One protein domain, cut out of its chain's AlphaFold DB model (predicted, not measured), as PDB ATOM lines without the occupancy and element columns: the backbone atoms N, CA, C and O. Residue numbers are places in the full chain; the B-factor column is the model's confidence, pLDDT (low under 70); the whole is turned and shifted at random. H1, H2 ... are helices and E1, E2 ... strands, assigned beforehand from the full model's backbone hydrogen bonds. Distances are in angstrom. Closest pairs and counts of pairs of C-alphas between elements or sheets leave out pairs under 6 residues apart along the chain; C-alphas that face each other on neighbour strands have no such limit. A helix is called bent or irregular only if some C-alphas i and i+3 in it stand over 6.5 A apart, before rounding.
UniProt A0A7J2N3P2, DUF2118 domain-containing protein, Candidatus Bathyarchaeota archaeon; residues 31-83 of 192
ATOM      1  N   LEU A  31     132.473 440.231 204.871       94.12
ATOM      2  CA  LEU A  31     131.353 439.743 204.084       94.12
ATOM      3  C   LEU A  31     131.650 439.932 202.598       94.12
ATOM      4  O   LEU A  31     132.040 441.020 202.174       94.12
ATOM      5  N   PHE A  32     131.454 438.879 201.818       95.69
ATOM      6  CA  PHE A  32     131.614 438.875 200.374       95.69
ATOM      7  C   PHE A  32     130.314 438.423 199.715       95.69
ATOM      8  O   PHE A  32     129.700 437.461 200.167       95.69
ATOM      9  N   TYR A  33     129.922 439.080 198.631       96.25
ATOM     10  CA  TYR A  33     128.732 438.746 197.851       96.25
ATOM     11  C   TYR A  33     129.137 438.165 196.510       96.25
ATOM     12  O   TYR A  33     130.061 438.675 195.873       96.25
ATOM     13  N   ARG A  34     128.452 437.109 196.072       95.44
ATOM     14  CA  ARG A  34     128.695 436.500 194.766       95.44
ATOM     15  C   ARG A  34     128.461 437.533 193.670       95.44
ATOM     16  O   ARG A  34     127.458 438.243 193.686       95.44
ATOM     17  N   THR A  35     129.366 437.584 192.703       93.38
ATOM     18  CA  THR A  35     129.231 438.439 191.520       93.38
ATOM     19  C   THR A  35     129.151 437.606 190.244       93.38
ATOM     20  O   THR A  35     129.586 436.449 190.222       93.38
ATOM     21  N   SER A  36     128.591 438.192 189.182       89.38
ATOM     22  CA  SER A  36     128.666 437.594 187.847       89.38
ATOM     23  C   SER A  36     130.076 437.733 187.279       89.38
ATOM     24  O   SER A  36     130.798 438.687 187.571       89.38
ATOM     25  N   ILE A  37     130.436 436.777 186.427       85.19
ATOM     26  CA  ILE A  37     131.690 436.766 185.669       85.19
ATOM     27  C   ILE A  37     131.728 437.944 184.681       85.19
ATOM     28  O   ILE A  37     132.801 438.447 184.372       85.19
ATOM     29  N   ASP A  38     130.565 438.448 184.265       86.19
ATOM     30  CA  ASP A  38     130.450 439.556 183.308       86.19
ATOM     31  C   ASP A  38     131.047 440.875 183.827       86.19
ATOM     32  O   ASP A  38     131.412 441.735 183.036       86.19
ATOM     33  N   PHE A  39     131.183 441.031 185.149       86.44
ATOM     34  CA  PHE A  39     131.741 442.232 185.782       86.44
ATOM     35  C   PHE A  39     133.229 442.097 186.126       86.44
ATOM     36  O   PHE A  39     133.783 442.948 186.815       86.44
ATOM     37  N   ILE A  40     133.897 441.017 185.711       86.25
ATOM     38  CA  ILE A  40     135.302 440.778 186.073       86.25
ATOM     39  C   ILE A  40     136.224 441.867 185.541       86.25
ATOM     40  O   ILE A  40     137.135 442.278 186.259       86.25
ATOM     41  N   ASP A  41     135.978 442.348 184.326       86.94
ATOM     42  CA  ASP A  41     136.822 443.369 183.702       86.94
ATOM     43  C   ASP A  41     136.759 444.705 184.467       86.94
ATOM     44  O   ASP A  41     137.755 445.420 184.543       86.94
ATOM     45  N   ASP A  42     135.647 444.992 185.154       88.88
ATOM     46  CA  ASP A  42     135.519 446.158 186.043       88.88
ATOM     47  C   ASP A  42     136.287 445.970 187.367       88.88
ATOM     48  O   ASP A  42     136.710 446.930 188.023       88.88
ATOM     49  N   LEU A  43     136.477 444.716 187.783       90.00
ATOM     50  CA  LEU A  43     137.174 444.342 189.016       90.00
ATOM     51  C   LEU A  43     138.693 444.214 188.814       90.00
ATOM     52  O   LEU A  43     139.435 444.174 189.800       90.00
ATOM     53  N   ILE A  44     139.159 444.142 187.562       90.88
ATOM     54  CA  ILE A  44     140.565 443.951 187.197       90.88
ATOM     55  C   ILE A  44     141.002 445.034 186.210       90.88
ATOM     56  O   ILE A  44     140.763 444.949 185.011       90.88
ATOM     57  N   VAL A  45     141.760 446.015 186.695       90.56
ATOM     58  CA  VAL A  45     142.301 447.091 185.860       90.56
ATOM     59  C   VAL A  45     143.804 446.895 185.712       90.56
ATOM     60  O   VAL A  45     144.528 446.801 186.701       90.56
ATOM     61  N   ASN A  46     144.292 446.825 184.471       90.69
ATOM     62  CA  ASN A  46     145.708 446.581 184.156       90.69
ATOM     63  C   ASN A  46     146.267 445.299 184.808       90.69
ATOM     64  O   ASN A  46     147.397 445.282 185.293       90.69
ATOM     65  N   GLY A  47     145.457 444.235 184.864       89.62
ATOM     66  CA  GLY A  47     145.839 442.959 185.484       89.62
ATOM     67  C   GLY A  47     145.906 442.989 187.014       89.62
ATOM     68  O   GLY A  47     146.378 442.025 187.618       89.62
ATOM     69  N   LYS A  48     145.447 444.077 187.642       93.75
ATOM     70  CA  LYS A  48     145.420 444.242 189.094       93.75
ATOM     71  C   LYS A  48     144.004 444.345 189.616       93.75
ATOM     72  O   LYS A  48     143.153 445.007 189.027       93.75
ATOM     73  N   VAL A  49     143.778 443.722 190.760       94.50
ATOM     74  CA  VAL A  49     142.489 443.744 191.447       94.50
ATOM     75  C   VAL A  49     142.193 445.145 191.992       94.50
ATOM     76  O   VAL A  49     143.047 445.748 192.641       94.50
ATOM     77  N   THR A  50     140.984 445.664 191.780       93.69
ATOM     78  CA  THR A  50     140.569 446.994 192.277       93.69
ATOM     79  C   THR A  50     139.908 446.946 193.655       93.69
ATOM     80  O   THR A  50     140.026 447.887 194.439       93.69
ATOM     81  N   VAL A  51     139.248 445.837 193.988       93.31
ATOM     82  CA  VAL A  51     138.502 445.623 195.239       93.31
ATOM     83  C   VAL A  51     138.815 444.253 195.816       93.31
ATOM     84  O   VAL A  51     139.127 443.341 195.072       93.31
ATOM     85  N   ARG A  52     138.717 444.045 197.132       94.88
ATOM     86  CA  ARG A  52     139.048 442.727 197.698       94.88
ATOM     87  C   ARG A  52     138.120 441.643 197.125       94.88
ATOM     88  O   ARG A  52     136.896 441.754 197.237       94.88
ATOM     89  N   LEU A  53     138.715 440.595 196.562       94.75
ATOM     90  CA  LEU A  53     138.017 439.466 195.949       94.75
ATOM     91  C   LEU A  53     138.233 438.200 196.763       94.75
ATOM     92  O   LEU A  53     139.313 437.965 197.303       94.75
ATOM     93  N   LEU A  54     137.210 437.361 196.793       95.12
ATOM     94  CA  LEU A  54     137.311 435.967 197.184       95.12
ATOM     95  C   LEU A  54     136.989 435.116 195.960       95.12
ATOM     96  O   LEU A  54     135.964 435.314 195.309       95.12
ATOM     97  N   VAL A  55     137.858 434.164 195.646       94.44
ATOM     98  CA  VAL A  55     137.660 433.222 194.546       94.44
ATOM     99  C   VAL A  55     137.549 431.829 195.132       94.44
ATOM    100  O   VAL A  55     138.447 431.356 195.827       94.44
ATOM    101  N   ARG A  56     136.434 431.166 194.838       93.62
ATOM    102  CA  ARG A  56     136.186 429.784 195.227       93.62
ATOM    103  C   ARG A  56     136.355 428.867 194.025       93.62
ATOM    104  O   ARG A  56     135.712 429.054 192.990       93.62
ATOM    105  N   ARG A  57     137.190 427.841 194.176       92.00
ATOM    106  CA  ARG A  57     137.378 426.756 193.203       92.00
ATOM    107  C   ARG A  57     137.247 425.428 193.925       92.00
ATOM    108  O   ARG A  57     138.172 425.007 194.613       92.00
ATOM    109  N   ASN A  58     136.106 424.763 193.764       85.81
ATOM    110  CA  ASN A  58     135.773 423.560 194.527       85.81
ATOM    111  C   ASN A  58     135.874 423.850 196.042       85.81
ATOM    112  O   ASN A  58     135.128 424.694 196.548       85.81
ATOM    113  N   ASN A  59     136.831 423.216 196.727       81.94
ATOM    114  CA  ASN A  59     137.100 423.394 198.158       81.94
ATOM    115  C   ASN A  59     138.251 424.371 198.452       81.94
ATOM    116  O   ASN A  59     138.577 424.589 199.613       81.94
ATOM    117  N   PHE A  60     138.867 424.958 197.424       88.38
ATOM    118  CA  PHE A  60     139.930 425.944 197.591       88.38
ATOM    119  C   PHE A  60     139.365 427.357 197.561       88.38
ATOM    120  O   PHE A  60     138.536 427.700 196.710       88.38
ATOM    121  N   ILE A  61     139.859 428.180 198.479       92.81
ATOM    122  CA  ILE A  61     139.492 429.584 198.619       92.81
ATOM    123  C   ILE A  61     140.772 430.401 198.527       92.81
ATOM    124  O   ILE A  61     141.726 430.140 199.256       92.81
ATOM    125  N   SER A  62     140.787 431.402 197.653       92.19
ATOM    126  CA  SER A  62     141.839 432.414 197.619       92.19
ATOM    127  C   SER A  62     141.242 433.796 197.839       92.19
ATOM    128  O   SER A  62     140.178 434.124 197.309       92.19
ATOM    129  N   ILE A  63     141.925 434.610 198.641       93.06
ATOM    130  CA  ILE A  63     141.556 436.004 198.886       93.06
ATOM    131  C   ILE A  63     142.607 436.882 198.217       93.06
ATOM    132  O   ILE A  63     143.794 436.736 198.493       93.06
ATOM    133  N   HIS A  64     142.158 437.788 197.356       94.12
ATOM    134  CA  HIS A  64     143.003 438.745 196.649       94.12
ATOM    135  C   HIS A  64     142.698 440.155 197.140       94.12
ATOM    136  O   HIS A  64     141.538 440.558 197.272       94.12
ATOM    137  N   HIS A  65     143.747 440.904 197.433       94.44
ATOM    138  CA  HIS A  65     143.696 442.264 197.927       94.44
ATOM    139  C   HIS A  65     143.765 443.274 196.774       94.44
ATOM    140  O   HIS A  65     144.306 442.973 195.711       94.44
ATOM    141  N   PRO A  66     143.224 444.492 196.962       94.81
ATOM    142  CA  PRO A  66     143.402 445.561 195.988       94.81
ATOM    143  C   PRO A  66     144.888 445.796 195.683       94.81
ATOM    144  O   PRO A  66     145.686 445.975 196.602       94.81
ATOM    145  N   GLY A  67     145.238 445.817 194.400       93.94
ATOM    146  CA  GLY A  67     146.607 445.960 193.907       93.94
ATOM    147  C   GLY A  67     147.320 444.646 193.580       93.94
ATOM    148  O   GLY A  67     148.330 444.702 192.873       93.94
ATOM    149  N   ASP A  68     146.797 443.498 194.021       94.19
ATOM    150  CA  ASP A  68     147.363 442.185 193.699       94.19
ATOM    151  C   ASP A  68     147.270 441.912 192.196       94.19
ATOM    152  O   ASP A  68     146.256 442.211 191.558       94.19
ATOM    153  N   GLU A  69     148.316 441.301 191.636       93.94
ATOM    154  CA  GLU A  69     148.259 440.754 190.283       93.94
ATOM    155  C   GLU A  69     147.289 439.576 190.253       93.94
ATOM    156  O   GLU A  69     147.400 438.624 191.031       93.94
ATOM    157  N   PHE A  70     146.318 439.636 189.348       92.38
ATOM    158  CA  PHE A  70     145.284 438.623 189.265       92.38
ATOM    159  C   PHE A  70     144.862 438.393 187.825       92.38
ATOM    160  O   PHE A  70     144.509 439.310 187.085       92.38
ATOM    161  N   LYS A  71     144.856 437.117 187.448       89.50
ATOM    162  CA  LYS A  71     144.310 436.647 186.184       89.50
ATOM    163  C   LYS A  71     143.217 435.643 186.486       89.50
ATOM    164  O   LYS A  71     143.480 434.586 187.067       89.50
ATOM    165  N   PHE A  72     141.995 435.964 186.081       87.88
ATOM    166  CA  PHE A  72     140.888 435.046 186.274       87.88
ATOM    167  C   PHE A  72     141.104 433.774 185.446       87.88
ATOM    168  O   PHE A  72     141.302 433.822 184.233       87.88
ATOM    169  N   SER A  73     141.083 432.626 186.120       88.25
ATOM    170  CA  SER A  73     141.237 431.298 185.507       88.25
ATOM    171  C   SER A  73     140.098 430.343 185.877       88.25
ATOM    172  O   SER A  73     140.272 429.127 185.879       88.25
ATOM    173  N   GLY A  74     138.922 430.895 186.196       89.81
ATOM    174  CA  GLY A  74     137.723 430.140 186.565       89.81
ATOM    175  C   GLY A  74     137.439 430.118 188.069       89.81
ATOM    176  O   GLY A  74     138.243 430.579 188.888       89.81
ATOM    177  N   GLY A  75     136.276 429.561 188.419       92.00
ATOM    178  CA  GLY A  75     135.729 429.530 189.778       92.00
ATOM    179  C   GLY A  75     134.576 430.512 189.985       92.00
ATOM    180  O   GLY A  75     134.157 431.215 189.066       92.00
ATOM    181  N   THR A  76     134.056 430.550 191.207       94.69
ATOM    182  CA  THR A  76     133.035 431.514 191.634       94.69
ATOM    183  C   THR A  76     133.711 432.698 192.308       94.69
ATOM    184  O   THR A  76     134.557 432.510 193.181       94.69
ATOM    185  N   ILE A  77     133.340 433.912 191.910       95.06
ATOM    186  CA  ILE A  77     133.900 435.145 192.464       95.06
ATOM    187  C   ILE A  77     132.907 435.758 193.434       95.06
ATOM    188  O   ILE A  77     131.709 435.845 193.158       95.06
ATOM    189  N   TYR A  78     133.442 436.234 194.547       96.12
ATOM    190  CA  TYR A  78     132.739 437.047 195.509       96.12
ATOM    191  C   TYR A  78     133.503 438.356 195.723       96.12
ATOM    192  O   TYR A  78     134.729 438.369 195.830       96.12
ATOM    193  N   VAL A  79     132.774 439.464 195.798       95.50
ATOM    194  CA  VAL A  79     133.317 440.810 196.007       95.50
ATOM    195  C   VAL A  79     133.020 441.238 197.431       95.50
ATOM    196  O   VAL A  79     131.905 441.042 197.919       95.50
ATOM    197  N   GLN A  80     134.003 441.825 198.113       94.69
ATOM    198  CA  GLN A  80     133.789 442.294 199.475       94.69
ATOM    199  C   GLN A  80     132.722 443.398 199.522       94.69
ATOM    200  O   GLN A  80     132.828 444.416 198.839       94.69
ATOM    201  N   GLY A  81     131.724 443.207 200.381       91.69
ATOM    202  CA  GLY A  81     130.725 444.210 200.723       91.69
ATOM    203  C   GLY A  81     130.965 444.845 202.093       91.69
ATOM    204  O   GLY A  81     131.930 444.549 202.802       91.69
ATOM    205  N   VAL A  82     130.038 445.721 202.481       87.75
ATOM    206  CA  VAL A  82     129.979 446.294 203.832       87.75
ATOM    207  C   VAL A  82     129.346 445.268 204.771       87.75
ATOM    208  O   VAL A  82     128.245 444.796 204.494       87.75
ATOM    209  N   TYR A  83     130.033 444.934 205.867       83.44
ATOM    210  CA  TYR A  83     129.582 443.911 206.818       83.44
ATOM    211  C   TYR A  83     128.234 444.268 207.463       83.44
ATOM    212  O   TYR A  83     127.322 443.451 207.445       83.44
TER     213      TYR A  83
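AT A GLANCE: This is residues 31 to 83 of the 192 residues of the protein "DUF2118 domain-containing protein" of Candidatus Bathyarchaeota archaeon (UniProt A0A7J2N3P2). One small, strongly twisted and curled antiparallel sheet, E1 - E4 - E2 - E3, is grazed by a short irregular helix, H1; a long loop, residues 65 to 75, leads from edge strand E3 to E4. The 53 printed residues run E1, H1, E2, E3, E4; the class is mixed, under half in named elements. The whole is compact, radius of gyration of the C-alphas 10.1 A, spans 28 by 26 by 19 A.

HOW THE PARTS SIT: E1, residues 31 to 34, is antiparallel to E4, residues 76 to 80, at 140 degrees; N 33 and O 79, 2.9 A apart, are within hydrogen-bond range. H1, residues 37 to 43, only grazes the sheet; C-alphas 38 and 41 are 7.4 A apart, and 1 of 3 O i to N i+4 and 3 of 4 O i to N i+3 pairs are within range. E1, H1 and E2, residues 53 to 57, form a split strand-helix-strand unit, E4 between its strands, the crossover right-handed. E2 is antiparallel to E4, N 54 to O 78 2.8 A, and forms a hairpin with E3, residues 60 to 64, N 55 to O 62 2.9 A.

IN THESE COORDINATES: E1 begins at C-alpha 31 (131.353, 439.743, 204.084); E4, 13.4 A long, ends at C-alpha 80 (133.789, 442.294, 199.475).

THE WHOLE: The printed part has no cut; E3 to E4 is a long link. No printed residue is under pLDDT 70.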